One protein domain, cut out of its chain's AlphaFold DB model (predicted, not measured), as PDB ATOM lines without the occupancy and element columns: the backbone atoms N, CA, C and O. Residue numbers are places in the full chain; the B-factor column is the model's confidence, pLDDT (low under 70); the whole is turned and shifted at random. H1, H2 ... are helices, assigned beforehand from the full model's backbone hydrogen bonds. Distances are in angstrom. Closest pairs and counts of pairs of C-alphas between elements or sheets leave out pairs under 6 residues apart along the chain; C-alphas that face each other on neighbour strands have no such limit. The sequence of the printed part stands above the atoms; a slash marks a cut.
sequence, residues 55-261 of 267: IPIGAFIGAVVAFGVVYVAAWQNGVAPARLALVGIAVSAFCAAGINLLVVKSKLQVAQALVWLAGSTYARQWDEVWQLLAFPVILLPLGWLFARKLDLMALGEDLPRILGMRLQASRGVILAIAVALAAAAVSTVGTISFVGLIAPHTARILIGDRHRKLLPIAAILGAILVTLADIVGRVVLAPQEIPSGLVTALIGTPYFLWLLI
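Overview. This is residues 55 to 261 of the 267 residues of the protein "Ferric hydroxamate ABC transporter, permease component FhuB" of Nodularia spumigena CCY9414 (UniProt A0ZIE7). H7 runs through the middle, with H1 packed along one side of it and H4 along another, and H2 folds back along H1. A second group packs beside this one, where H8 crosses the long helix H9 and H10 slants away from the last part of H9; H5 and the small H6 make one end of the long axis. The printed part has 207 residues with ten named helices, H1 to H10 in chain order, and no named strand; the class is all helix. The whole is compact, with a radius of gyration of the C-alphas of 18.3 A and spans of 59 by 41 by 38 A.

Along the chain. H1, residues 55 to 74, begins at C-alpha 55 at (276.992, 137.925, 256.167) and is 28.1 A long. H2, residues 81 to 105, is 36.2 A long; H3 holds residues 110 to 118. H4, residues 126 to 145, is 29.3 A long. H5, residues 147 to 154, and H6, residues 158 to 162, are short. H7, residues 167 to 189, is 32.8 A long and begins at (255.924, 117.552, 275.309). H8 holds residues 195 to 207. H9, residues 211 to 235, is 35.4 A long. H10, residues 244 to 261, is 26.3 A long and ends at C-alpha 261 at (262.647, 102.246, 245.903).

Arrangement. H9 is the hub, touching four helices. It touches H8 at a steep tilt of 53 degrees, opposite ways; the closest C-alphas, of Pro 200 and Ala 218, are 4.7 A apart. Residues 225 to 233 of H9 touch H10, closest at the C-alphas of Asp 230 and Ser 244, 4.8 A. H5 and H9 touch about perpendicular, at 81 degrees, with the C-alphas of Ala 147 and Arg 212 closest at 5.1 A. H4 and H9 only just touch, with 3 pairs of C-alphas within 8 A; the closest, of Trp 144 and Arg 212, are 6.2 A apart. H4 touches H7 at a shallow tilt of 16 degrees, opposite ways, closest at the C-alphas of Leu 139 and Ile 177, 6.3 A. H7 touches H1 at a shallow tilt of 27 degrees, opposite ways, closest at the C-alphas of Pro 56 and Ser 187, 4.2 A. H1 and H2 form a helical hairpin, with the C-alphas of Ala 74 and Leu 84 closest at 5.2 A. H3 and H10 only just touch, and only at their ends, with 3 pairs of C-alphas within 8 A; the closest, of Ala 118 and Gly 245, are 5.5 A apart. H5 and H6 touch only at the corner, closest at the C-alphas of Leu 152 and Pro 160, 6.0 A. H7 and H9 are apart. Each O i to N i+4 pair is within hydrogen-bond range in H1, H2, H3, H5, H6 and H7; the counts are 13 of 16 in H4, 8 of 9 in H8, 20 of 21 in H9 and 13 of 14 in H10.

Size, cuts and confidence. The two C-alphas farthest apart, of Ile 162 and Pro 239, are 60.1 A apart. The printed part has no cut and no long link. Residues 104 to 109 and 235 to 240 stand free. Mean pLDDT of the printed part is 86.0, with residues 105 to 109 and 123 under 70.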
ATOM      1  N   ILE A  55     277.712 138.929 256.965       71.62
ATOM      2  CA  ILE A  55     276.992 137.925 256.167       71.62
ATOM      3  C   ILE A  55     276.571 136.732 257.052       71.62
ATOM      4  O   ILE A  55     275.378 136.419 257.068       71.62
ATOM      5  N   PRO A  56     277.468 136.116 257.855       75.38
ATOM      6  CA  PRO A  56     277.087 135.078 258.802       75.38
ATOM      7  C   PRO A  56     276.047 135.530 259.833       75.38
ATOM      8  O   PRO A  56     275.085 134.809 260.091       75.38
ATOM      9  N   ILE A  57     276.191 136.729 260.406       80.75
ATOM     10  CA  ILE A  57     275.233 137.239 261.401       80.75
ATOM     11  C   ILE A  57     273.846 137.408 260.769       80.75
ATOM     12  O   ILE A  57     272.850 136.960 261.339       80.75
ATOM     13  N   GLY A  58     273.770 137.992 259.568       78.44
ATOM     14  CA  GLY A  58     272.515 138.151 258.833       78.44
ATOM     15  C   GLY A  58     271.865 136.812 258.478       78.44
ATOM     16  O   GLY A  58     270.664 136.642 258.683       78.44
ATOM     17  N   ALA A  59     272.656 135.840 258.015       79.88
ATOM     18  CA  ALA A  59     272.180 134.490 257.721       79.88
ATOM     19  C   ALA A  59     271.661 133.773 258.982       79.88
ATOM     20  O   ALA A  59     270.600 133.150 258.945       79.88
ATOM     21  N   PHE A  60     272.363 133.914 260.110       84.50
ATOM     22  CA  PHE A  60     271.956 133.330 261.387       84.50
ATOM     23  C   PHE A  60     270.641 133.933 261.893       84.50
ATOM     24  O   PHE A  60     269.700 133.200 262.198       84.50
ATOM     25  N   ILE A  61     270.539 135.267 261.928       87.75
ATOM     26  CA  ILE A  61     269.310 135.964 262.333       87.75
ATOM     27  C   ILE A  61     268.162 135.593 261.391       87.75
ATOM     28  O   ILE A  61     267.068 135.283 261.859       87.75
ATOM     29  N   GLY A  62     268.411 135.559 260.079       84.75
ATOM     30  CA  GLY A  62     267.426 135.143 259.083       84.75
ATOM     31  C   GLY A  62     266.897 133.729 259.334       84.75
ATOM     32  O   GLY A  62     265.685 133.521 259.305       84.75
ATOM     33  N   ALA A  63     267.777 132.779 259.660       86.88
ATOM     34  CA  ALA A  63     267.392 131.410 259.999       86.88
ATOM     35  C   ALA A  63     266.553 131.336 261.288       86.88
ATOM     36  O   ALA A  63     265.537 130.640 261.320       86.88
ATOM     37  N   VAL A  64     266.926 132.086 262.331       90.12
ATOM     38  CA  VAL A  64     266.166 132.151 263.594       90.12
ATOM     39  C   VAL A  64     264.785 132.777 263.380       90.12
ATOM     40  O   VAL A  64     263.788 132.252 263.877       90.12
ATOM     41  N   VAL A  65     264.700 133.864 262.608       90.62
ATOM     42  CA  VAL A  65     263.425 134.513 262.263       90.62
ATOM     43  C   VAL A  65     262.548 133.570 261.438       90.62
ATOM     44  O   VAL A  65     261.371 133.406 261.759       90.62
ATOM     45  N   ALA A  66     263.108 132.907 260.424       87.19
ATOM     46  CA  ALA A  66     262.383 131.936 259.610       87.19
ATOM     47  C   ALA A  66     261.850 130.773 260.458       87.19
ATOM     48  O   ALA A  66     260.683 130.402 260.326       87.19
ATOM     49  N   PHE A  67     262.657 130.247 261.384       91.19
ATOM     50  CA  PHE A  67     262.201 129.241 262.338       91.19
ATOM     51  C   PHE A  67     261.060 129.753 263.219       91.19
ATOM     52  O   PHE A  67     260.067 129.048 263.376       91.19
ATOM     53  N   GLY A  68     261.160 130.974 263.751       93.25
ATOM     54  CA  GLY A  68     260.090 131.587 264.538       93.25
ATOM     55  C   GLY A  68     258.774 131.670 263.759       93.25
ATOM     56  O   GLY A  68     257.730 131.269 264.273       93.25
ATOM     57  N   VAL A  69     258.830 132.100 262.495       91.31
ATOM     58  CA  VAL A  69     257.664 132.140 261.597       91.31
ATOM     59  C   VAL A  69     257.084 130.743 261.385       91.31
ATOM     60  O   VAL A  69     255.883 130.553 261.565       91.31
ATOM     61  N   VAL A  70     257.922 129.757 261.052       93.75
ATOM     62  CA  VAL A  70     257.489 128.367 260.830       93.75
ATOM     63  C   VAL A  70     256.862 127.775 262.092       93.75
ATOM     64  O   VAL A  70     255.809 127.145 262.021       93.75
ATOM     65  N   TYR A  71     257.475 127.997 263.253       92.38
ATOM     66  CA  TYR A  71     257.009 127.464 264.527       92.38
ATOM     67  C   TYR A  71     255.655 128.056 264.933       92.38
ATOM     68  O   TYR A  71     254.749 127.310 265.306       92.38
ATOM     69  N   VAL A  72     255.494 129.379 264.812       93.94
ATOM     70  CA  VAL A  72     254.230 130.070 265.112       93.94
ATOM     71  C   VAL A  72     253.141 129.671 264.119       93.94
ATOM     72  O   VAL A  72     252.032 129.344 264.534       93.94
ATOM     73  N   ALA A  73     253.445 129.623 262.821       91.56
ATOM     74  CA  ALA A  73     252.474 129.242 261.797       91.56
ATOM     75  C   ALA A  73     252.051 127.763 261.890       91.56
ATOM     76  O   ALA A  73     250.919 127.416 261.553       91.56
ATOM     77  N   ALA A  74     252.928 126.879 262.377       92.56
ATOM     78  CA  ALA A  74     252.599 125.474 262.614       92.56
ATOM     79  C   ALA A  74     251.817 125.236 263.924       92.56
ATOM     80  O   ALA A  74     251.307 124.129 264.144       92.56
ATOM     81  N   TRP A  75     251.706 126.237 264.800       92.50
ATOM     82  CA  TRP A  75     251.091 126.083 266.115       92.50
ATOM     83  C   TRP A  75     249.561 126.042 266.036       92.50
ATOM     84  O   TRP A  75     248.919 127.042 265.731       92.50
ATOM     85  N   GLN A  76     248.951 124.899 266.373       87.56
ATOM     86  CA  GLN A  76     247.509 124.824 266.662       87.56
ATOM     87  C   GLN A  76     247.302 123.819 267.797       87.56
ATOM     88  O   GLN A  76     247.320 122.613 267.561       87.56
ATOM     89  N   ASN A  77     247.174 124.322 269.030       82.38
ATOM     90  CA  ASN A  77     247.119 123.519 270.264       82.38
ATOM     91  C   ASN A  77     248.319 122.564 270.441       82.38
ATOM     92  O   ASN A  77     248.213 121.496 271.039       82.38
ATOM     93  N   GLY A  78     249.476 122.976 269.917       82.62
ATOM     94  CA  GLY A  78     250.701 122.186 269.846       82.62
ATOM     95  C   GLY A  78     251.265 122.114 268.427       82.62
ATOM     96  O   GLY A  78     250.602 122.466 267.448       82.62
ATOM     97  N   VAL A  79     252.516 121.669 268.321       84.12
ATOM     98  CA  VAL A  79     253.224 121.519 267.045       84.12
ATOM     99  C   VAL A  79     253.167 120.066 266.605       84.12
ATOM    100  O   VAL A  79     253.812 119.217 267.218       84.12
ATOM    101  N   ALA A  80     252.437 119.778 265.529       86.69
ATOM    102  CA  ALA A  80     252.448 118.464 264.890       86.69
ATOM    103  C   ALA A  80     253.637 118.355 263.905       86.69
ATOM    104  O   ALA A  80     253.803 119.266 263.087       86.69
ATOM    105  N   PRO A  81     254.434 117.263 263.914       86.12
ATOM    106  CA  PRO A  81     255.603 117.119 263.036       86.12
ATOM    107  C   PRO A  81     255.284 117.269 261.543       86.12
ATOM    108  O   PRO A  81     255.992 117.977 260.832       86.12
ATOM    109  N   ALA A  82     254.182 116.667 261.080       89.75
ATOM    110  CA  ALA A  82     253.757 116.752 259.683       89.75
ATOM    111  C   ALA A  82     253.425 118.194 259.265       89.75
ATOM    112  O   ALA A  82     253.870 118.660 258.218       89.75
ATOM    113  N   ARG A  83     252.701 118.939 260.112       91.69
ATOM    114  CA  ARG A  83     252.365 120.342 259.835       91.69
ATOM    115  C   ARG A  83     253.607 121.227 259.846       91.69
ATOM    116  O   ARG A  83     253.750 122.067 258.966       91.69
ATOM    117  N   LEU A  84     254.505 121.023 260.811       92.12
ATOM    118  CA  LEU A  84     255.768 121.754 260.887       92.12
ATOM    119  C   LEU A  84     256.598 121.564 259.607       92.12
ATOM    120  O   LEU A  84     257.129 122.537 259.080       92.12
ATOM    121  N   ALA A  85     256.651 120.337 259.079       92.56
ATOM    122  CA  ALA A  85     257.331 120.038 257.821       92.56
ATOM    123  C   ALA A  85     256.673 120.740 256.619       92.56
ATOM    124  O   ALA A  85     257.369 121.396 255.849       92.56
ATOM    125  N   LEU A  86     255.343 120.668 256.486       94.12
ATOM    126  CA  LEU A  86     254.612 121.320 255.389       94.12
ATOM    127  C   LEU A  86     254.767 122.848 255.406       94.12
ATOM    128  O   LEU A  86     255.069 123.450 254.377       94.12
ATOM    129  N   VAL A  87     254.611 123.473 256.577       94.44
ATOM    130  CA  VAL A  87     254.827 124.919 256.753       94.44
ATOM    131  C   VAL A  87     256.279 125.283 256.438       94.44
ATOM    132  O   VAL A  87     256.525 126.271 255.751       94.44
ATOM    133  N   GLY A  88     257.239 124.468 256.884       92.12
ATOM    134  CA  GLY A  88     258.657 124.652 256.575       92.12
ATOM    135  C   GLY A  88     258.947 124.640 255.073       92.12
ATOM    136  O   GLY A  88     259.637 125.533 254.586       92.12
ATOM    137  N   ILE A  89     258.377 123.688 254.328       94.25
ATOM    138  CA  ILE A  89     258.513 123.611 252.862       94.25
ATOM    139  C   ILE A  89     257.923 124.862 252.199       94.25
ATOM    140  O   ILE A  89     258.571 125.463 251.342       94.25
ATOM    141  N   ALA A  90     256.733 125.298 252.621       91.81
ATOM    142  CA  ALA A  90     256.090 126.493 252.073       91.81
ATOM    143  C   ALA A  90     256.921 127.768 252.316       91.81
ATOM    144  O   ALA A  90     257.145 128.552 251.392       91.81
ATOM    145  N   VAL A  91     257.428 127.958 253.541       90.44
ATOM    146  CA  VAL A  91     258.288 129.101 253.889       90.44
ATOM    147  C   VAL A  91     259.617 129.037 253.135       90.44
ATOM    148  O   VAL A  91     260.069 130.053 252.613       90.44
ATOM    149  N   SER A  92     260.219 127.851 253.013       86.62
ATOM    150  CA  SER A  92     261.449 127.649 252.242       86.62
ATOM    151  C   SER A  92     261.265 128.034 250.771       86.62
ATOM    152  O   SER A  92     262.076 128.794 250.241       86.62
ATOM    153  N   ALA A  93     260.170 127.604 250.136       86.75
ATOM    154  CA  ALA A  93     259.851 127.959 248.753       86.75
ATOM    155  C   ALA A  93     259.634 129.473 248.574       86.75
ATOM    156  O   ALA A  93     260.128 130.064 247.612       86.75
ATOM    157  N   PHE A  94     258.955 130.123 249.525       85.00
ATOM    158  CA  PHE A  94     258.778 131.577 249.525       85.00
ATOM    159  C   PHE A  94     260.118 132.322 249.644       85.00
ATOM    160  O   PHE A  94     260.392 133.245 248.874       85.00
ATOM    161  N   CYS A  95     260.987 131.897 250.567       83.56
ATOM    162  CA  CYS A  95     262.330 132.457 250.711       83.56
ATOM    163  C   CYS A  95     263.175 132.239 249.448       83.56
ATOM    164  O   CYS A  95     263.841 133.173 249.007       83.56
ATOM    165  N   ALA A  96     263.108 131.056 248.833       81.94
ATOM    166  CA  ALA A  96     263.808 130.757 247.585       81.94
ATOM    167  C   ALA A  96     263.353 131.672 246.435       81.94
ATOM    168  O   ALA A  96     264.189 132.211 245.710       81.94
ATOM    169  N   ALA A  97     262.046 131.924 246.306       79.31
ATOM    170  CA  ALA A  97     261.520 132.882 245.333       79.31
ATOM    171  C   ALA A  97     262.042 134.310 245.587       79.31
ATOM    172  O   ALA A  97     262.440 135.003 244.648       79.31
ATOM    173  N   GLY A  98     262.104 134.732 246.855       78.12
ATOM    174  CA  GLY A  98     262.691 136.015 247.250       78.12
ATOM    175  C   GLY A  98     264.180 136.126 246.908       78.12
ATOM    176  O   GLY A  98     264.599 137.129 246.331       78.12
ATOM    177  N   ILE A  99     264.964 135.082 247.196       80.31
ATOM    178  CA  ILE A  99     266.388 135.001 246.839       80.31
ATOM    179  C   ILE A  99     266.558 135.124 245.322       80.31
ATOM    180  O   ILE A  99     267.333 135.961 244.869       80.31
ATOM    181  N   ASN A 100     265.791 134.367 244.532       75.88
ATOM    182  CA  ASN A 100     265.866 134.419 243.069       75.88
ATOM    183  C   ASN A 100     265.554 135.817 242.519       75.88
ATOM    184  O   ASN A 100     266.266 136.307 241.644       75.88
ATOM    185  N   LEU A 101     264.544 136.502 243.064       74.19
ATOM    186  CA  LEU A 101     264.222 137.875 242.668       74.19
ATOM    187  C   LEU A 101     265.383 138.841 242.960       74.19
ATOM    188  O   LEU A 101     265.698 139.695 242.126       74.19
ATOM    189  N   LEU A 102     266.038 138.705 244.117       72.75
ATOM    190  CA  LEU A 102     267.212 139.509 244.480       72.75
ATOM    191  C   LEU A 102     268.427 139.208 243.594       72.75
ATOM    192  O   LEU A 102     269.142 140.136 243.205       72.75
ATOM    193  N   VAL A 103     268.640 137.938 243.243       73.19
ATOM    194  CA  VAL A 103     269.717 137.509 242.340       73.19
ATOM    195  C   VAL A 103     269.507 138.087 240.941       73.19
ATOM    196  O   VAL A 103     270.429 138.686 240.400       73.19
ATOM    197  N   VAL A 104     268.292 138.006 240.388       75.19
ATOM    198  CA  VAL A 104     267.972 138.551 239.053       75.19
ATOM    199  C   VAL A 104     268.157 140.070 238.993       75.19
ATOM    200  O   VAL A 104     268.598 140.605 237.977       75.19
ATOM    201  N   LYS A 105     267.856 140.789 240.081       69.25
ATOM    202  CA  LYS A 105     268.086 142.242 240.157       69.25
ATOM    203  C   LYS A 105     269.560 142.622 240.329       69.25
ATOM    204  O   LYS A 105     269.944 143.742 239.991       69.25
ATOM    205  N   SER A 106     270.385 141.724 240.859       63.19
ATOM    206  CA  SER A 106     271.799 141.978 241.135       63.19
ATOM    207  C   SER A 106     272.647 141.824 239.869       63.19
ATOM    208  O   SER A 106     272.913 140.715 239.432       63.19
ATOM    209  N   LYS A 107     273.136 142.927 239.284       55.16
ATOM    210  CA  LYS A 107     273.912 142.882 238.023       55.16
ATOM    211  C   LYS A 107     275.383 142.447 238.156       55.16
ATOM    212  O   LYS A 107     275.959 142.015 237.168       55.16
ATOM    213  N   LEU A 108     276.009 142.572 239.332       50.91
ATOM    214  CA  LEU A 108     277.481 142.483 239.469       50.91
ATOM    215  C   LEU A 108     277.996 141.338 240.365       50.91
ATOM    216  O   LEU A 108     279.204 141.170 240.485       50.91
ATOM    217  N   GLN A 109     277.123 140.548 241.006       66.00
ATOM    218  CA  GLN A 109     277.528 139.583 242.055       66.00
ATOM    219  C   GLN A 109     276.807 138.221 241.990       66.00
ATOM    220  O   GLN A 109     276.858 137.446 242.944       66.00
ATOM    221  N   VAL A 110     276.171 137.888 240.861       72.38
ATOM    222  CA  VAL A 110     275.395 136.640 240.703       72.38
ATOM    223  C   VAL A 110     276.247 135.397 240.968       72.38
ATOM    224  O   VAL A 110     275.851 134.545 241.754       72.38
ATOM    225  N   ALA A 111     277.442 135.309 240.374       75.44
ATOM    226  CA  ALA A 111     278.314 134.143 240.534       75.44
ATOM    227  C   ALA A 111     278.712 133.903 242.002       75.44
ATOM    228  O   ALA A 111     278.659 132.774 242.480       75.44
ATOM    229  N   GLN A 112     279.041 134.964 242.745       73.19
ATOM    230  CA  GLN A 112     279.397 134.860 244.165       73.19
ATOM    231  C   GLN A 112     278.200 134.433 245.022       73.19
ATOM    232  O   GLN A 112     278.349 133.593 245.908       73.19
ATOM    233  N   ALA A 113     277.008 134.963 244.731       73.75
ATOM    234  CA  ALA A 113     275.780 134.563 245.413       73.75
ATOM    235  C   ALA A 113     275.446 133.084 245.160       73.75
ATOM    236  O   ALA A 113     275.128 132.364 246.102       73.75
ATOM    237  N   LEU A 114     275.575 132.611 243.915       80.25
ATOM    238  CA  LEU A 114     275.335 131.209 243.563       80.25
ATOM    239  C   LEU A 114     276.332 130.263 244.240       80.25
ATOM    240  O   LEU A 114     275.925 129.219 244.740       80.25
ATOM    241  N   VAL A 115     277.611 130.638 244.326       80.06
ATOM    242  CA  VAL A 115     278.621 129.845 245.050       80.06
ATOM    243  C   VAL A 115     278.317 129.788 246.552       80.06
ATOM    244  O   VAL A 115     278.432 128.724 247.155       80.06
ATOM    245  N   TRP A 116     277.878 130.893 247.162       80.62
ATOM    246  CA  TRP A 116     277.498 130.908 248.581       80.62
ATOM    247  C   TRP A 116     276.247 130.058 248.860       80.62
ATOM    248  O   TRP A 116     276.216 129.299 249.828       80.62
ATOM    249  N   LEU A 117     275.244 130.124 247.974       83.25
ATOM    250  CA  LEU A 117     274.036 129.289 248.029       83.25
ATOM    251  C   LEU A 117     274.320 127.806 247.749       83.25
ATOM    252  O   LEU A 117     273.583 126.939 248.207       83.25
ATOM    253  N   ALA A 118     275.379 127.485 247.012       83.00
ATOM    254  CA  ALA A 118     275.790 126.101 246.807       83.00
ATOM    255  C   ALA A 118     276.506 125.499 248.028       83.00
ATOM    256  O   ALA A 118     276.589 124.278 248.133       83.00
ATOM    257  N   GLY A 119     277.006 126.342 248.941       83.12
ATOM    258  CA  GLY A 119     277.764 125.932 250.119       83.12
ATOM    259  C   GLY A 119     279.188 125.490 249.777       83.12
ATOM    260  O   GLY A 119     279.401 124.549 249.012       83.12
ATOM    261  N   SER A 120     280.183 126.159 250.360       80.31
ATOM    262  CA  SER A 120     281.594 125.854 250.129       80.31
ATOM    263  C   SER A 120     282.455 126.163 251.350       80.31
ATOM    264  O   SER A 120     282.286 127.187 252.016       80.31
ATOM    265  N   THR A 121     283.430 125.290 251.608       80.19
ATOM    266  CA  THR A 121     284.495 125.529 252.597       80.19
ATOM    267  C   THR A 121     285.639 126.376 252.022       80.19
ATOM    268  O   THR A 121     286.617 126.672 252.712       80.19
ATOM    269  N   TYR A 122     285.532 126.780 250.753       71.31
ATOM    270  CA  TYR A 122     286.561 127.538 250.062       71.31
ATOM    271  C   TYR A 122     286.806 128.909 250.703       71.31
ATOM    272  O   TYR A 122     285.882 129.594 251.147       71.31
ATOM    273  N   ALA A 123     288.076 129.322 250.718       68.25
ATOM    274  CA  ALA A 123     288.545 130.597 251.261       68.25
ATOM    275  C   ALA A 123     288.212 130.853 252.751       68.25
ATOM    276  O   ALA A 123     288.164 132.020 253.177       68.25
ATOM    277  N   ARG A 124     288.014 129.779 253.536       74.12
ATOM    278  CA  ARG A 124     287.778 129.850 254.983       74.12
ATOM    279  C   ARG A 124     289.057 129.896 255.807       74.12
ATOM    280  O   ARG A 124     290.028 129.206 255.509       74.12
ATOM    281  N   GLN A 125     289.047 130.747 256.829       75.75
ATOM    282  CA  GLN A 125     290.182 130.994 257.724       75.75
ATOM    283  C   GLN A 125     289.943 130.381 259.108       75.75
ATOM    284  O   GLN A 125     288.805 130.140 259.508       75.75
ATOM    285  N   TRP A 126     291.020 130.169 259.867       77.12
ATOM    286  CA  TRP A 126     290.965 129.599 261.220       77.12
ATOM    287  C   TRP A 126     290.084 130.398 262.191       77.12
ATOM    288  O   TRP A 126     289.434 129.803 263.049       77.12
ATOM    289  N   ASP A 127     289.981 131.716 262.009       73.06
ATOM    290  CA  ASP A 127     289.105 132.569 262.821       73.06
ATOM    291  C   ASP A 127     287.622 132.190 262.670       73.06
ATOM    292  O   ASP A 127     286.878 132.139 263.650       73.06
ATOM    293  N   GLU A 128     287.188 131.862 261.448       72.25
ATOM    294  CA  GLU A 128     285.810 131.448 261.155       72.25
ATOM    295  C   GLU A 128     285.527 130.046 261.719       72.25
ATOM    296  O   GLU A 128     284.417 129.773 262.180       72.25
ATOM    297  N   VAL A 129     286.543 129.176 261.755       80.38
ATOM    298  CA  VAL A 129     286.457 127.850 262.385       80.38
ATOM    299  C   VAL A 129     286.262 127.985 263.892       80.38
ATOM    300  O   VAL A 129     285.389 127.321 264.449       80.38
ATOM    301  N   TRP A 130     287.023 128.858 264.559       78.50
ATOM    302  CA  TRP A 130     286.910 129.041 266.009       78.50
ATOM    303  C   TRP A 130     285.555 129.632 266.414       78.50
ATOM    304  O   TRP A 130     284.935 129.179 267.378       78.50
ATOM    305  N   GLN A 131     285.048 130.584 265.624       75.38
ATOM    306  CA  GLN A 131     283.702 131.138 265.793       75.38
ATOM    307  C   GLN A 131     282.616 130.075 265.602       75.38
ATOM    308  O   GLN A 131     281.666 130.019 266.386       75.38
ATOM    309  N   LEU A 132     282.761 129.210 264.593       82.38
ATOM    310  CA  LEU A 132     281.820 128.120 264.354       82.38
ATOM    311  C   LEU A 132     281.848 127.094 265.487       82.38
ATOM    312  O   LEU A 132     280.787 126.645 265.906       82.38
ATOM    313  N   LEU A 133     283.036 126.740 265.986       86.38
ATOM    314  CA  LEU A 133     283.258 125.648 266.938       86.38
ATOM    315  C   LEU A 133     282.613 125.894 268.311       86.38
ATOM    316  O   LEU A 133     282.211 124.935 268.975       86.38
ATOM    317  N   ALA A 134     282.410 127.153 268.705       87.12
ATOM    318  CA  ALA A 134     281.701 127.498 269.937       87.12
ATOM    319  C   ALA A 134     280.264 126.933 269.979       87.12
ATOM    320  O   ALA A 134     279.805 126.458 271.020       87.12
ATOM    321  N   PHE A 135     279.560 126.922 268.841       88.38
ATOM    322  CA  PHE A 135     278.181 126.437 268.753       88.38
ATOM    323  C   PHE A 135     278.047 124.924 268.999       88.38
ATOM    324  O   PHE A 135     277.317 124.555 269.919       88.38
ATOM    325  N   PRO A 136     278.718 124.021 268.253       88.06
ATOM    326  CA  PRO A 136     278.619 122.587 268.481       88.06
ATOM    327  C   PRO A 136     279.156 122.176 269.851       88.06
ATOM    328  O   PRO A 136     278.558 121.300 270.470       88.06
ATOM    329  N   VAL A 137     280.205 122.826 270.368       90.50
ATOM    330  CA  VAL A 137     280.744 122.518 271.706       90.50
ATOM    331  C   VAL A 137     279.706 122.746 272.807       90.50
ATOM    332  O   VAL A 137     279.647 121.963 273.749       90.50
ATOM    333  N   ILE A 138     278.856 123.766 272.686       92.06
ATOM    334  CA  ILE A 138     277.832 124.078 273.696       92.06
ATOM    335  C   ILE A 138     276.520 123.331 273.410       92.06
ATOM    336  O   ILE A 138     275.901 122.754 274.307       92.06
ATOM    337  N   LEU A 139     276.080 123.330 272.152       92.31
ATOM    338  CA  LEU A 139     274.747 122.868 271.771       92.31
ATOM    339  C   LEU A 139     274.658 121.352 271.563       92.31
ATOM    340  O   LEU A 139     273.582 120.795 271.788       92.31
ATOM    341  N   LEU A 140     275.742 120.657 271.186       90.88
ATOM    342  CA  LEU A 140     275.709 119.191 271.069       90.88
ATOM    343  C   LEU A 140     275.566 118.498 272.433       90.88
ATOM    344  O   LEU A 140     274.692 117.634 272.539       90.88
ATOM    345  N   PRO A 141     276.320 118.864 273.494       92.94
ATOM    346  CA  PRO A 141     276.085 118.311 274.827       92.94
ATOM    347  C   PRO A 141     274.680 118.621 275.331       92.94
ATOM    348  O   PRO A 141     274.015 117.741 275.879       92.94
ATOM    349  N   LEU A 142     274.192 119.843 275.086       91.81
ATOM    350  CA  LEU A 142     272.830 120.216 275.446       91.81
ATOM    351  C   LEU A 142     271.814 119.326 274.717       91.81
ATOM    352  O   LEU A 142     270.976 118.715 275.368       91.81
ATOM    353  N   GLY A 143     271.929 119.155 273.398       90.38
ATOM    354  CA  GLY A 143     271.079 118.242 272.630       90.38
ATOM    355  C   GLY A 143     271.151 116.792 273.127       90.38
ATOM    356  O   GLY A 143     270.125 116.115 273.229       90.38
ATOM    357  N   TRP A 144     272.337 116.332 273.524       92.38
ATOM    358  CA  TRP A 144     272.546 114.995 274.081       92.38
ATOM    359  C   TRP A 144     271.829 114.781 275.422       92.38
ATOM    360  O   TRP A 144     271.271 113.705 275.651       92.38
ATOM    361  N   LEU A 145     271.744 115.802 276.284       91.62
ATOM    362  CA  LEU A 145     270.951 115.740 277.522       91.62
ATOM    363  C   LEU A 145     269.450 115.547 277.241       91.62
ATOM    364  O   LEU A 145     268.752 114.870 278.002       91.62
ATOM    365  N   PHE A 146     268.951 116.080 276.123       90.50
ATOM    366  CA  PHE A 146     267.563 115.901 275.683       90.50
ATOM    367  C   PHE A 146     267.321 114.585 274.924       90.50
ATOM    368  O   PHE A 146     266.167 114.258 274.644       90.50
ATOM    369  N   ALA A 147     268.356 113.777 274.662       90.06
ATOM    370  CA  ALA A 147     268.234 112.529 273.904       90.06
ATOM    371  C   ALA A 147     267.231 111.538 274.519       90.06
ATOM    372  O   ALA A 147     266.461 110.916 273.798       90.06
ATOM    373  N   ARG A 148     267.157 111.446 275.855       86.88
ATOM    374  CA  ARG A 148     266.152 110.593 276.521       86.88
ATOM    375  C   ARG A 148     264.722 111.059 276.257       86.88
ATOM    376  O   ARG A 148     263.818 110.240 276.142       86.88
ATOM    377  N   LYS A 149     264.503 112.375 276.176       88.00
ATOM    378  CA  LYS A 149     263.180 112.927 275.863       88.00
ATOM    379  C   LYS A 149     262.807 112.628 274.415       88.00
ATOM    380  O   LYS A 149     261.654 112.307 274.168       88.00
ATOM    381  N   LEU A 150     263.774 112.668 273.494       87.06
ATOM    382  CA  LEU A 150     263.584 112.234 272.106       87.06
ATOM    383  C   LEU A 150     263.205 110.754 272.010       87.06
ATOM    384  O   LEU A 150     262.249 110.431 271.312       87.06
ATOM    385  N   ASP A 151     263.888 109.883 272.758       89.50
ATOM    386  CA  ASP A 151     263.560 108.452 272.814       89.50
ATOM    387  C   ASP A 151     262.121 108.223 273.311       89.50
ATOM    388  O   ASP A 151     261.380 107.441 272.724       89.50
ATOM    389  N   LEU A 152     261.685 108.954 274.343       87.94
ATOM    390  CA  LEU A 152     260.309 108.869 274.844       87.94
ATOM    391  C   LEU A 152     259.283 109.407 273.837       87.94
ATOM    392  O   LEU A 152     258.227 108.808 273.669       87.94
ATOM    393  N   MET A 153     259.589 110.510 273.149       86.44
ATOM    394  CA  MET A 153     258.723 111.067 272.100       86.44
ATOM    395  C   MET A 153     258.572 110.131 270.895       86.44
ATOM    396  O   MET A 153     257.558 110.197 270.205       86.44
ATOM    397  N   ALA A 154     259.566 109.278 270.631       86.00
ATOM    398  CA  ALA A 154     259.512 108.298 269.551       86.00
ATOM    399  C   ALA A 154     258.527 107.147 269.834       86.00
ATOM    400  O   ALA A 154     258.068 106.509 268.893       86.00
ATOM    401  N   LEU A 155     258.164 106.911 271.102       84.81
ATOM    402  CA  LEU A 155     257.201 105.878 271.513       84.81
ATOM    403  C   LEU A 155     255.730 106.306 271.343       84.81
ATOM    404  O   LEU A 155     254.829 105.520 271.614       84.81
ATOM    405  N   GLY A 156     255.481 107.546 270.914       83.56
ATOM    406  CA  GLY A 156     254.147 108.122 270.751       83.56
ATOM    407  C   GLY A 156     253.962 109.405 271.561       83.56
ATOM    408  O   GLY A 156     254.843 109.830 272.311       83.56
ATOM    409  N   GLU A 157     252.807 110.055 271.408       79.38
ATOM    410  CA  GLU A 157     252.524 111.307 272.124       79.38
ATOM    411  C   GLU A 157     251.928 111.096 273.523       79.38
ATOM    412  O   GLU A 157     252.079 111.979 274.372       79.38
ATOM    413  N   ASP A 158     251.304 109.945 273.784       83.62
ATOM    414  CA  ASP A 158     250.563 109.690 275.027       83.62
ATOM    415  C   ASP A 158     251.481 109.289 276.183       83.62
ATOM    416  O   ASP A 158     251.390 109.850 277.276       83.62
ATOM    417  N   LEU A 159     252.435 108.385 275.936       83.88
ATOM    418  CA  LEU A 159     253.355 107.896 276.964       83.88
ATOM    419  C   LEU A 159     254.176 109.029 277.624       83.88
ATOM    420  O   LEU A 159     254.210 109.092 278.855       83.88
ATOM    421  N   PRO A 160     254.780 109.983 276.884       82.06
ATOM    422  CA  PRO A 160     255.458 111.124 277.500       82.06
ATOM    423  C   PRO A 160     254.523 112.011 278.329       82.06
ATOM    424  O   PRO A 160     254.946 112.532 279.363       82.06
ATOM    425  N   ARG A 161     253.266 112.196 277.892       82.75
ATOM    426  CA  ARG A 161     252.277 113.022 278.608       82.75
ATOM    427  C   ARG A 161     251.883 112.377 279.938       82.75
ATOM    428  O   ARG A 161     251.838 113.084 280.941       82.75
ATOM    429  N   ILE A 162     251.682 111.057 279.959       87.06
ATOM    430  CA  ILE A 162     251.385 110.286 281.182       87.06
ATOM    431  C   ILE A 162     252.539 110.390 282.189       87.06
ATOM    432  O   ILE A 162     252.311 110.542 283.385       87.06
ATOM    433  N   LEU A 163     253.785 110.406 281.709       85.50
ATOM    434  CA  LEU A 163     254.987 110.582 282.533       85.50
ATOM    435  C   LEU A 163     255.226 112.042 282.991       85.50
ATOM    436  O   LEU A 163     256.308 112.367 283.481       85.50
ATOM    437  N   GLY A 164     254.254 112.946 282.806       84.88
ATOM    438  CA  GLY A 164     254.334 114.348 283.229       84.88
ATOM    439  C   GLY A 164     255.247 115.224 282.361       84.88
ATOM    440  O   GLY A 164     255.578 116.355 282.734       84.88
ATOM    441  N   MET A 165     255.681 114.738 281.195       88.50
ATOM    442  CA  MET A 165     256.548 115.507 280.312       88.50
ATOM    443  C   MET A 165     255.767 116.634 279.633       88.50
ATOM    444  O   MET A 165     254.781 116.418 278.930       88.50
ATOM    445  N   ARG A 166     256.298 117.856 279.726       87.75
ATOM    446  CA  ARG A 166     255.867 118.978 278.883       87.75
ATOM    447  C   ARG A 166     256.359 118.758 277.447       87.75
ATOM    448  O   ARG A 166     257.422 119.262 277.067       87.75
ATOM    449  N   LEU A 167     255.595 117.981 276.675       86.12
ATOM    450  CA  LEU A 167     255.924 117.552 275.309       86.12
ATOM    451  C   LEU A 167     256.249 118.745 274.400       86.12
ATOM    452  O   LEU A 167     257.317 118.787 273.795       86.12
ATOM    453  N   GLN A 168     255.371 119.753 274.376       87.62
ATOM    454  CA  GLN A 168     255.520 120.923 273.505       87.62
ATOM    455  C   GLN A 168     256.733 121.786 273.877       87.62
ATOM    456  O   GLN A 168     257.487 122.191 272.999       87.62
ATOM    457  N   ALA A 169     256.979 122.007 275.174       88.00
ATOM    458  CA  ALA A 169     258.150 122.759 275.628       88.00
ATOM    459  C   ALA A 169     259.457 122.037 275.263       88.00
ATOM    460  O   ALA A 169     260.393 122.650 274.759       88.00
ATOM    461  N   SER A 170     259.506 120.716 275.465       90.62
ATOM    462  CA  SER A 170     260.688 119.918 275.121       90.62
ATOM    463  C   SER A 170     260.921 119.888 273.605       90.62
ATOM    464  O   SER A 170     262.056 120.052 273.167       90.62
ATOM    465  N   ARG A 171     259.855 119.757 272.803       89.62
ATOM    466  CA  ARG A 171     259.906 119.814 271.333       89.62
ATOM    467  C   ARG A 171     260.424 121.174 270.849       89.62
ATOM    468  O   ARG A 171     261.330 121.205 270.025       89.62
ATOM    469  N   GLY A 172     259.924 122.275 271.413       91.44
ATOM    470  CA  GLY A 172     260.394 123.628 271.102       91.44
ATOM    471  C   GLY A 172     261.882 123.835 271.394       91.44
ATOM    472  O   GLY A 172     262.605 124.331 270.535       91.44
ATOM    473  N   VAL A 173     262.367 123.388 272.559       93.19
ATOM    474  CA  VAL A 173     263.794 123.498 272.924       93.19
ATOM    475  C   VAL A 173     264.680 122.679 271.986       93.19
ATOM    476  O   VAL A 173     265.696 123.182 271.514       93.19
ATOM    477  N   ILE A 174     264.299 121.438 271.674       92.56
ATOM    478  CA  ILE A 174     265.089 120.584 270.774       92.56
ATOM    479  C   ILE A 174     265.149 121.184 269.364       92.56
ATOM    480  O   ILE A 174     266.220 121.218 268.758       92.56
ATOM    481  N   LEU A 175     264.022 121.697 268.859       93.06
ATOM    482  CA  LEU A 175     263.978 122.384 267.569       93.06
ATOM    483  C   LEU A 175     264.848 123.646 267.573       93.06
ATOM    484  O   LEU A 175     265.589 123.864 266.621       93.06
ATOM    485  N   ALA A 176     264.819 124.435 268.650       94.56
ATOM    486  CA  ALA A 176     265.661 125.620 268.781       94.56
ATOM    487  C   ALA A 176     267.160 125.273 268.771       94.56
ATOM    488  O   ALA A 176     267.931 125.937 268.083       94.56
ATOM    489  N   ILE A 177     267.573 124.206 269.466       94.12
ATOM    490  CA  ILE A 177     268.961 123.710 269.448       94.12
ATOM    491  C   ILE A 177     269.359 123.278 268.031       94.12
ATOM    492  O   ILE A 177     270.419 123.669 267.542       94.12
ATOM    493  N   ALA A 178     268.506 122.495 267.363       92.81
ATOM    494  CA  ALA A 178     268.764 122.017 266.007       92.81
ATOM    495  C   ALA A 178     268.894 123.178 265.008       92.81
ATOM    496  O   ALA A 178     269.813 123.189 264.192       92.81
ATOM    497  N   VAL A 179     268.015 124.178 265.108       93.88
ATOM    498  CA  VAL A 179     268.056 125.378 264.266       93.88
ATOM    499  C   VAL A 179     269.281 126.223 264.563       93.88
ATOM    500  O   VAL A 179     269.913 126.674 263.622       93.88
ATOM    501  N   ALA A 180     269.659 126.415 265.826       93.88
ATOM    502  CA  ALA A 180     270.856 127.179 266.170       93.88
ATOM    503  C   ALA A 180     272.135 126.516 265.622       93.88
ATOM    504  O   ALA A 180     272.984 127.204 265.056       93.88
ATOM    505  N   LEU A 181     272.242 125.185 265.716       92.25
ATOM    506  CA  LEU A 181     273.340 124.419 265.114       92.25
ATOM    507  C   LEU A 181     273.355 124.539 263.584       92.25
ATOM    508  O   LEU A 181     274.398 124.829 262.997       92.25
ATOM    509  N   ALA A 182     272.202 124.347 262.938       91.25
ATOM    510  CA  ALA A 182     272.086 124.450 261.486       91.25
ATOM    511  C   ALA A 182     272.367 125.877 260.991       91.25
ATOM    512  O   ALA A 182     273.088 126.056 260.016       91.25
ATOM    513  N   ALA A 183     271.850 126.892 261.683       88.94
ATOM    514  CA  ALA A 183     272.058 128.297 261.363       88.94
ATOM    515  C   ALA A 183     273.532 128.691 261.484       88.94
ATOM    516  O   ALA A 183     274.026 129.399 260.615       88.94
ATOM    517  N   ALA A 184     274.242 128.214 262.513       89.38
ATOM    518  CA  ALA A 184     275.679 128.448 262.664       89.38
ATOM    519  C   ALA A 184     276.497 127.787 261.538       89.38
ATOM    520  O   ALA A 184     277.412 128.396 260.983       89.38
ATOM    521  N   ALA A 185     276.146 126.558 261.148       89.00
ATOM    522  CA  ALA A 185     276.802 125.874 260.033       89.00
ATOM    523  C   ALA A 185     276.536 126.573 258.687       89.00
ATOM    524  O   ALA A 185     277.462 126.832 257.921       89.00
ATOM    525  N   VAL A 186     275.279 126.933 258.412       87.88
ATOM    526  CA  VAL A 186     274.884 127.583 257.153       87.88
ATOM    527  C   VAL A 186     275.424 129.007 257.052       87.88
ATOM    528  O   VAL A 186     275.818 129.437 255.972       87.88
ATOM    529  N   SER A 187     275.485 129.747 258.156       83.12
ATOM    530  CA  SER A 187     276.002 131.115 258.149       83.12
ATOM    531  C   SER A 187     277.491 131.189 257.801       83.12
ATOM    532  O   SER A 187     277.939 132.176 257.215       83.12
ATOM    533  N   THR A 188     278.246 130.140 258.134       81.81
ATOM    534  CA  THR A 188     279.696 130.062 257.928       81.81
ATOM    535  C   THR A 188     280.059 129.382 256.613       81.81
ATOM    536  O   THR A 188     280.843 129.936 255.849       81.81
ATOM    537  N   VAL A 189     279.476 128.226 256.298       82.94
ATOM    538  CA  VAL A 189     279.860 127.422 255.120       82.94
ATOM    539  C   VAL A 189     278.874 127.581 253.954       82.94
ATOM    540  O   VAL A 189     279.200 127.268 252.813       82.94
ATOM    541  N   GLY A 190     277.688 128.135 254.198       84.88
ATOM    542  CA  GLY A 190     276.584 128.139 253.241       84.88
ATOM    543  C   GLY A 190     275.741 126.866 253.334       84.88
ATOM    544  O   GLY A 190     275.899 126.038 254.235       84.88
ATOM    545  N   THR A 191     274.789 126.711 252.420       85.56
ATOM    546  CA  THR A 191     273.807 125.621 252.478       85.56
ATOM    547  C   THR A 191     274.357 124.314 251.914       85.56
ATOM    548  O   THR A 191     274.461 124.147 250.704       85.56
ATOM    549  N   ILE A 192     274.646 123.353 252.796       87.44
ATOM    550  CA  ILE A 192     275.023 121.985 252.414       87.44
ATOM    551  C   ILE A 192     273.788 121.082 252.480       87.44
ATOM    552  O   ILE A 192     273.202 120.872 253.543       87.44
ATOM    553  N   SER A 193     273.401 120.525 251.334       85.50
ATOM    554  CA  SER A 193     272.204 119.690 251.216       85.50
ATOM    555  C   SER A 193     272.488 118.220 251.553       85.50
ATOM    556  O   SER A 193     273.626 117.756 251.485       85.50
ATOM    557  N   PHE A 194     271.432 117.479 251.910       85.06
ATOM    558  CA  PHE A 194     271.406 116.030 252.191       85.06
ATOM    559  C   PHE A 194     272.164 115.506 253.419       85.06
ATOM    560  O   PHE A 194     271.805 114.437 253.915       85.06
ATOM    561  N   VAL A 195     273.133 116.231 253.979       91.06
ATOM    562  CA  VAL A 195     273.898 115.762 255.155       91.06
ATOM    563  C   VAL A 195     272.979 115.432 256.335       91.06
ATOM    564  O   VAL A 195     273.092 114.363 256.934       91.06
ATOM    565  N   GLY A 196     272.005 116.305 256.612       88.38
ATOM    566  CA  GLY A 196     271.017 116.113 257.678       88.38
ATOM    567  C   GLY A 196     270.039 114.952 257.455       88.38
ATOM    568  O   GLY A 196     269.309 114.603 258.377       88.38
ATOM    569  N   LEU A 197     270.023 114.342 256.267       88.81
ATOM    570  CA  LEU A 197     269.223 113.154 255.964       88.81
ATOM    571  C   LEU A 197     270.092 111.893 255.988       88.81
ATOM    572  O   LEU A 197     269.764 110.931 256.680       88.81
ATOM    573  N   ILE A 198     271.228 111.912 255.283       91.19
ATOM    574  CA  ILE A 198     272.104 110.744 255.106       91.19
ATOM    575  C   ILE A 198     272.780 110.353 256.415       91.19
ATOM    576  O   ILE A 198     272.781 109.177 256.778       91.19
ATOM    577  N   ALA A 199     273.346 111.321 257.138       92.56
ATOM    578  CA  ALA A 199     274.133 111.040 258.331       92.56
ATOM    579  C   ALA A 199     273.312 110.377 259.456       92.56
ATOM    580  O   ALA A 199     273.708 109.303 259.916       92.56
ATOM    581  N   PRO A 200     272.151 110.921 259.889       91.69
ATOM    582  CA  PRO A 200     271.343 110.260 260.912       91.69
ATOM    583  C   PRO A 200     270.707 108.960 260.415       91.69
ATOM    584  O   PRO A 200     270.517 108.046 261.214       91.69
ATOM    585  N   HIS A 201     270.399 108.840 259.121       91.06
ATOM    586  CA  HIS A 201     269.876 107.592 258.568       91.06
ATOM    587  C   HIS A 201     270.922 106.469 258.602       91.06
ATOM    588  O   HIS A 201     270.654 105.391 259.127       91.06
ATOM    589  N   THR A 202     272.138 106.753 258.137       90.75
ATOM    590  CA  THR A 202     273.266 105.810 258.180       90.75
ATOM    591  C   THR A 202     273.610 105.440 259.624       90.75
ATOM    592  O   THR A 202     273.824 104.269 259.930       90.75
ATOM    593  N   ALA A 203     273.575 106.412 260.543       94.25
ATOM    594  CA  ALA A 203     273.749 106.149 261.969       94.25
ATOM    595  C   ALA A 203     272.701 105.156 262.500       94.25
ATOM    596  O   ALA A 203     273.068 104.209 263.190       94.25
ATOM    597  N   ARG A 204     271.415 105.318 262.149       93.25
ATOM    598  CA  ARG A 204     270.351 104.382 262.567       93.25
ATOM    599  C   ARG A 204     270.597 102.962 262.076       93.25
ATOM    600  O   ARG A 204     270.399 102.031 262.848       93.25
ATOM    601  N   ILE A 205     271.064 102.794 260.838       92.19
ATOM    602  CA  ILE A 205     271.395 101.468 260.296       92.19
ATOM    603  C   ILE A 205     272.533 100.820 261.101       92.19
ATOM    604  O   ILE A 205     272.485  99.626 261.378       92.19
ATOM    605  N   LEU A 206     273.537 101.601 261.512       92.69
ATOM    606  CA  LEU A 206     274.728 101.087 262.200       92.69
ATOM    607  C   LEU A 206     274.504 100.753 263.680       92.69
ATOM    608  O   LEU A 206     275.110  99.814 264.191       92.69
ATOM    609  N   ILE A 207     273.692 101.537 264.395       93.56
ATOM    610  CA  ILE A 207     273.587 101.442 265.866       93.56
ATOM    611  C   ILE A 207     272.159 101.403 266.426       93.56
ATOM    612  O   ILE A 207     271.988 101.313 267.648       93.56
ATOM    613  N   GLY A 208     271.140 101.474 265.568       91.25
ATOM    614  CA  GLY A 208     269.727 101.505 265.947       91.25
ATOM    615  C   GLY A 208     269.209 102.887 266.372       91.25
ATOM    616  O   GLY A 208     269.860 103.917 266.191       91.25
ATOM    617  N   ASP A 209     268.014 102.905 266.970       89.56
ATOM    618  CA  ASP A 209     267.211 104.129 267.152       89.56
ATOM    619  C   ASP A 209     267.434 104.889 268.471       89.56
ATOM    620  O   ASP A 209     266.809 105.923 268.703       89.56
ATOM    621  N   ARG A 210     268.333 104.426 269.354       90.94
ATOM    622  CA  ARG A 210     268.583 105.117 270.634       90.94
ATOM    623  C   ARG A 210     269.286 106.456 270.399       90.94
ATOM    624  O   ARG A 210     270.496 106.487 270.132       90.94
ATOM    625  N   HIS A 211     268.580 107.566 270.618       91.56
ATOM    626  CA  HIS A 211     269.048 108.926 270.330       91.56
ATOM    627  C   HIS A 211     270.347 109.275 271.057       91.56
ATOM    628  O   HIS A 211     271.194 109.992 270.522       91.56
ATOM    629  N   ARG A 212     270.560 108.715 272.253       91.25
ATOM    630  CA  ARG A 212     271.777 108.956 273.044       91.25
ATOM    631  C   ARG A 212     273.059 108.482 272.345       91.25
ATOM    632  O   ARG A 212     274.113 109.072 272.576       91.25
ATOM    633  N   LYS A 213     272.983 107.429 271.524       91.69
ATOM    634  CA  LYS A 213     274.106 106.959 270.694       91.69
ATOM    635  C   LYS A 213     274.031 107.528 269.275       91.69
ATOM    636  O   LYS A 213     275.061 107.831 268.685       91.69
ATOM    637  N   LEU A 214     272.818 107.719 268.758       93.38
ATOM    638  CA  LEU A 214     272.567 108.225 267.411       93.38
ATOM    639  C   LEU A 214     273.131 109.627 267.201       93.38
ATOM    640  O   LEU A 214     273.800 109.846 266.200       93.38
ATOM    641  N   LEU A 215     272.905 110.560 268.132       92.38
ATOM    642  CA  LEU A 215     273.351 111.952 267.990       92.38
ATOM    643  C   LEU A 215     274.869 112.097 267.751       92.38
ATOM    644  O   LEU A 215     275.234 112.712 266.747       92.38
ATOM    645  N   PRO A 216     275.768 111.538 268.591       91.88
ATOM    646  CA  PRO A 216     277.206 111.670 268.359       91.88
ATOM    647  C   PRO A 216     277.668 110.940 267.093       91.88
ATOM    648  O   PRO A 216     278.500 111.463 266.357       91.88
ATOM    649  N   ILE A 217     277.107 109.765 266.790       93.88
ATOM    650  CA  ILE A 217     277.497 108.998 265.599       93.88
ATOM    651  C   ILE A 217     277.030 109.695 264.319       93.88
ATOM    652  O   ILE A 217     277.795 109.788 263.364       93.88
ATOM    653  N   ALA A 218     275.820 110.256 264.306       93.94
ATOM    654  CA  ALA A 218     275.327 111.055 263.190       93.94
ATOM    655  C   ALA A 218     276.186 112.309 262.968       93.94
ATOM    656  O   ALA A 218     276.464 112.652 261.823       93.94
ATOM    657  N   ALA A 219     276.650 112.966 264.038       92.06
ATOM    658  CA  ALA A 219     277.556 114.109 263.922       92.06
ATOM    659  C   ALA A 219     278.899 113.713 263.280       92.06
ATOM    660  O   ALA A 219     279.357 114.385 262.356       92.06
ATOM    661  N   ILE A 220     279.491 112.592 263.711       94.25
ATOM    662  CA  ILE A 220     280.747 112.065 263.152       94.25
ATOM    663  C   ILE A 220     280.571 111.666 261.681       94.25
ATOM    664  O   ILE A 220     281.360 112.080 260.836       94.25
ATOM    665  N   LEU A 221     279.521 110.911 261.350       92.88
ATOM    666  CA  LEU A 221     279.237 110.510 259.968       92.88
ATOM    667  C   LEU A 221     278.958 111.716 259.067       92.88
ATOM    668  O   LEU A 221     279.392 111.731 257.919       92.88
ATOM    669  N   GLY A 222     278.278 112.741 259.585       92.00
ATOM    670  CA  GLY A 222     278.073 114.002 258.876       92.00
ATOM    671  C   GLY A 222     279.389 114.725 258.590       92.00
ATOM    672  O   GLY A 222     279.606 115.157 257.460       92.00
ATOM    673  N   ALA A 223     280.294 114.797 259.571       91.69
ATOM    674  CA  ALA A 223     281.620 115.383 259.388       91.69
ATOM    675  C   ALA A 223     282.448 114.617 258.343       91.69
ATOM    676  O   ALA A 223     283.043 115.237 257.460       91.69
ATOM    677  N   ILE A 224     282.435 113.281 258.390       92.94
ATOM    678  CA  ILE A 224     283.106 112.428 257.396       92.94
ATOM    679  C   ILE A 224     282.524 112.672 256.000       92.94
ATOM    680  O   ILE A 224     283.280 112.903 255.060       92.94
ATOM    681  N   LEU A 225     281.195 112.678 255.864       91.06
ATOM    682  CA  LEU A 225     280.515 112.893 254.586       91.06
ATOM    683  C   LEU A 225     280.880 114.247 253.963       91.06
ATOM    684  O   LEU A 225     281.211 114.302 252.780       91.06
ATOM    685  N   VAL A 226     280.841 115.326 254.750       91.06
ATOM    686  CA  VAL A 226     281.198 116.670 254.271       91.06
ATOM    687  C   VAL A 226     282.677 116.743 253.899       91.06
ATOM    688  O   VAL A 226     283.003 117.300 252.857       91.06
ATOM    689  N   THR A 227     283.561 116.147 254.700       90.94
ATOM    690  CA  THR A 227     285.008 116.139 254.424       90.94
ATOM    691  C   THR A 227     285.322 115.382 253.133       90.94
ATOM    692  O   THR A 227     286.091 115.862 252.306       90.94
ATOM    693  N   LEU A 228     284.691 114.225 252.913       90.31
ATOM    694  CA  LEU A 228     284.845 113.467 251.670       90.31
ATOM    695  C   LEU A 228     284.297 114.239 250.466       90.31
ATOM    696  O   LEU A 228     284.951 114.287 249.428       90.31
ATOM    697  N   ALA A 229     283.134 114.876 250.610       89.06
ATOM    698  CA  ALA A 229     282.566 115.710 249.557       89.06
ATOM    699  C   ALA A 229     283.465 116.910 249.218       89.06
ATOM    700  O   ALA A 229     283.598 117.258 248.046       89.06
ATOM    701  N   ASP A 230     284.119 117.504 250.218       88.88
ATOM    702  CA  ASP A 230     285.083 118.589 250.029       88.88
ATOM    703  C   ASP A 230     286.326 118.127 249.261       88.88
ATOM    704  O   ASP A 230     286.715 118.750 248.274       88.88
ATOM    705  N   ILE A 231     286.906 116.985 249.651       89.62
ATOM    706  CA  ILE A 231     288.063 116.394 248.963       89.62
ATOM    707  C   ILE A 231     287.719 116.092 247.501       89.62
ATOM    708  O   ILE A 231     288.460 116.477 246.597       89.62
ATOM    709  N   VAL A 232     286.577 115.447 247.252       89.56
ATOM    710  CA  VAL A 232     286.119 115.136 245.889       89.56
ATOM    711  C   VAL A 232     285.908 116.419 245.081       89.56
ATOM    712  O   VAL A 232     286.364 116.501 243.940       89.56
ATOM    713  N   GLY A 233     285.286 117.444 245.672       86.50
ATOM    714  CA  GLY A 233     285.046 118.731 245.013       86.50
ATOM    715  C   GLY A 233     286.321 119.468 244.598       86.50
ATOM    716  O   GLY A 233     286.320 120.146 243.569       86.50
ATOM    717  N   ARG A 234     287.417 119.295 245.350       85.31
ATOM    718  CA  ARG A 234     288.735 119.880 245.043       85.31
ATOM    719  C   ARG A 234     289.536 119.080 244.016       85.31
ATOM    720  O   ARG A 234     290.303 119.666 243.262       85.31
ATOM    721  N   VAL A 235     289.388 117.754 243.992       87.88
ATOM    722  CA  VAL A 235     290.201 116.870 243.137       87.88
ATOM    723  C   VAL A 235     289.629 116.736 241.723       87.88
ATOM    724  O   VAL A 235     290.394 116.713 240.764       87.88
ATOM    725  N   VAL A 236     288.303 116.657 241.567       85.56
ATOM    726  CA  VAL A 236     287.677 116.263 240.286       85.56
ATOM    727  C   VAL A 236     287.831 117.306 239.168       85.56
ATOM    728  O   VAL A 236     287.954 116.919 238.010       85.56
ATOM    729  N   LEU A 237     287.832 118.608 239.482       75.50
ATOM    730  CA  LEU A 237     287.913 119.694 238.485       75.50
ATOM    731  C   LEU A 237     289.091 120.659 238.699       75.50
ATOM    732  O   LEU A 237     289.051 121.792 238.219       75.50
ATOM    733  N   ALA A 238     290.161 120.226 239.374       78.31
ATOM    734  CA  ALA A 238     291.345 121.062 239.592       78.31
ATOM    735  C   ALA A 238     291.833 121.706 238.266       78.31
ATOM    736  O   ALA A 238     292.010 120.983 237.281       78.31
ATOM    737  N   PRO A 239     292.044 123.042 238.191       71.62
ATOM    738  CA  PRO A 239     292.156 124.024 239.283       71.62
ATOM    739  C   PRO A 239     290.844 124.720 239.708       71.62
ATOM    740  O   PRO A 239     290.889 125.597 240.569       71.62
ATOM    741  N   GLN A 240     289.693 124.388 239.115       74.38
ATOM    742  CA  GLN A 240     288.398 124.928 239.543       74.38
ATOM    743  C   GLN A 240     287.776 124.052 240.635       74.38
ATOM    744  O   GLN A 240     287.656 122.839 240.492       74.38
ATOM    745  N   GLU A 241     287.354 124.665 241.737       75.56
ATOM    746  CA  GLU A 241     286.749 123.934 242.850       75.56
ATOM    747  C   GLU A 241     285.226 123.856 242.708       75.56
ATOM    748  O   GLU A 241     284.550 124.868 242.495       75.56
ATOM    749  N   ILE A 242     284.672 122.653 242.879       85.69
ATOM    750  CA  ILE A 242     283.224 122.462 242.989       85.69
ATOM    751  C   ILE A 242     282.816 122.710 244.450       85.69
ATOM    752  O   ILE A 242     283.404 122.103 245.348       85.69
ATOM    753  N   PRO A 243     281.786 123.535 244.719       86.06
ATOM    754  CA  PRO A 243     281.260 123.709 246.070       86.06
ATOM    755  C   PRO A 243     280.844 122.367 246.688       86.06
ATOM    756  O   PRO A 243     280.124 121.578 246.070       86.06
ATOM    757  N   SER A 244     281.270 122.105 247.922       87.69
ATOM    758  CA  SER A 244     281.046 120.816 248.585       87.69
ATOM    759  C   SER A 244     279.561 120.469 248.738       87.69
ATOM    760  O   SER A 244     279.207 119.293 248.661       87.69
ATOM    761  N   GLY A 245     278.668 121.461 248.854       87.00
ATOM    762  CA  GLY A 245     277.222 121.220 248.913       87.00
ATOM    763  C   GLY A 245     276.605 120.694 247.610       87.00
ATOM    764  O   GLY A 245     275.624 119.949 247.660       87.00
ATOM    765  N   LEU A 246     277.199 120.997 246.449       88.88
ATOM    766  CA  LEU A 246     276.823 120.364 245.177       88.88
ATOM    767  C   LEU A 246     277.242 118.893 245.164       88.88
ATOM    768  O   LEU A 246     276.450 118.032 244.788       88.88
ATOM    769  N   VAL A 247     278.458 118.594 245.626       90.56
ATOM    770  CA  VAL A 247     278.971 117.219 245.688       90.56
ATOM    771  C   VAL A 247     278.123 116.363 246.633       90.56
ATOM    772  O   VAL A 247     277.716 115.260 246.262       90.56
ATOM    773  N   THR A 248     277.765 116.875 247.819       90.12
ATOM    774  CA  THR A 248     276.879 116.139 248.738       90.12
ATOM    775  C   THR A 248     275.487 115.921 248.150       90.12
ATOM    776  O   THR A 248     274.899 114.867 248.383       90.12
ATOM    777  N   ALA A 249     274.955 116.868 247.371       88.75
ATOM    778  CA  ALA A 249     273.667 116.705 246.698       88.75
ATOM    779  C   ALA A 249     273.717 115.644 245.588       88.75
ATOM    780  O   ALA A 249     272.802 114.821 245.491       88.75
ATOM    781  N   LEU A 250     274.795 115.621 244.797       90.69
ATOM    782  CA  LEU A 250     275.004 114.633 243.734       90.69
ATOM    783  C   LEU A 250     275.130 113.209 244.278       90.69
ATOM    784  O   LEU A 250     274.617 112.282 243.663       90.69
ATOM    785  N   ILE A 251     275.767 113.034 245.437       89.38
ATOM    786  CA  ILE A 251     275.873 111.727 246.105       89.38
ATOM    787  C   ILE A 251     274.565 111.379 246.830       89.38
ATOM    788  O   ILE A 251     274.095 110.240 246.804       89.38
ATOM    789  N   GLY A 252     273.957 112.362 247.488       86.31
ATOM    790  CA  GLY A 252     272.823 112.146 248.374       86.31
ATOM    791  C   GLY A 252     271.508 111.839 247.681       86.31
ATOM    792  O   GLY A 252     270.747 110.998 248.159       86.31
ATOM    793  N   THR A 253     271.255 112.486 246.546       89.56
ATOM    794  CA  THR A 253     270.045 112.272 245.742       89.56
ATOM    795  C   THR A 253     269.892 110.815 245.275       89.56
ATOM    796  O   THR A 253     268.861 110.216 245.590       89.56
ATOM    797  N   PRO A 254     270.874 110.193 244.583       90.50
ATOM    798  CA  PRO A 254     270.747 108.806 244.134       90.50
ATOM    799  C   PRO A 254     270.684 107.819 245.301       90.50
ATOM    800  O   PRO A 254     269.904 106.872 245.245       90.50
ATOM    801  N   TYR A 255     271.434 108.062 246.382       87.69
ATOM    802  CA  TYR A 255     271.368 107.236 247.588       87.69
ATOM    803  C   TYR A 255     269.961 107.230 248.201       87.69
ATOM    804  O   TYR A 255     269.402 106.171 248.492       87.69
ATOM    805  N   PHE A 256     269.360 108.412 248.363       84.31
ATOM    806  CA  PHE A 256     268.022 108.536 248.934       84.31
ATOM    807  C   PHE A 256     266.943 107.947 248.015       84.31
ATOM    808  O   PHE A 256     266.025 107.283 248.492       84.31
ATOM    809  N   LEU A 257     267.068 108.146 246.700       88.06
ATOM    810  CA  LEU A 257     266.147 107.568 245.723       88.06
ATOM    811  C   LEU A 257     266.203 106.034 245.736       88.06
ATOM    812  O   LEU A 257     265.162 105.380 245.781       88.06
ATOM    813  N   TRP A 258     267.407 105.458 245.764       89.50
ATOM    814  CA  TRP A 258     267.599 104.011 245.878       89.50
ATOM    815  C   TRP A 258     266.988 103.448 247.168       89.50
ATOM    816  O   TRP A 258     266.305 102.422 247.142       89.50
ATOM    817  N   LEU A 259     267.165 104.142 248.295       83.75
ATOM    818  CA  LEU A 259     266.561 103.760 249.572       83.75
ATOM    819  C   LEU A 259     265.022 103.766 249.519       83.75
ATOM    820  O   LEU A 259     264.381 102.888 250.097       83.75
ATOM    821  N   LEU A 260     264.424 104.751 248.841       84.75
ATOM    822  CA  LEU A 260     262.969 104.860 248.709       84.75
ATOM    823  C   LEU A 260     262.393 103.700 247.886       84.75
ATOM    824  O   LEU A 260     261.351 103.158 248.240       84.75
ATOM    825  N   ILE A 261     263.083 103.317 246.810       90.12
ATOM    826  CA  ILE A 261     262.647 102.246 245.903       90.12
ATOM    827  C   ILE A 261     262.874 100.857 246.519       90.12
ATOM    828  O   ILE A 261     262.113  99.931 246.256       90.12
TER     829      ILE A 261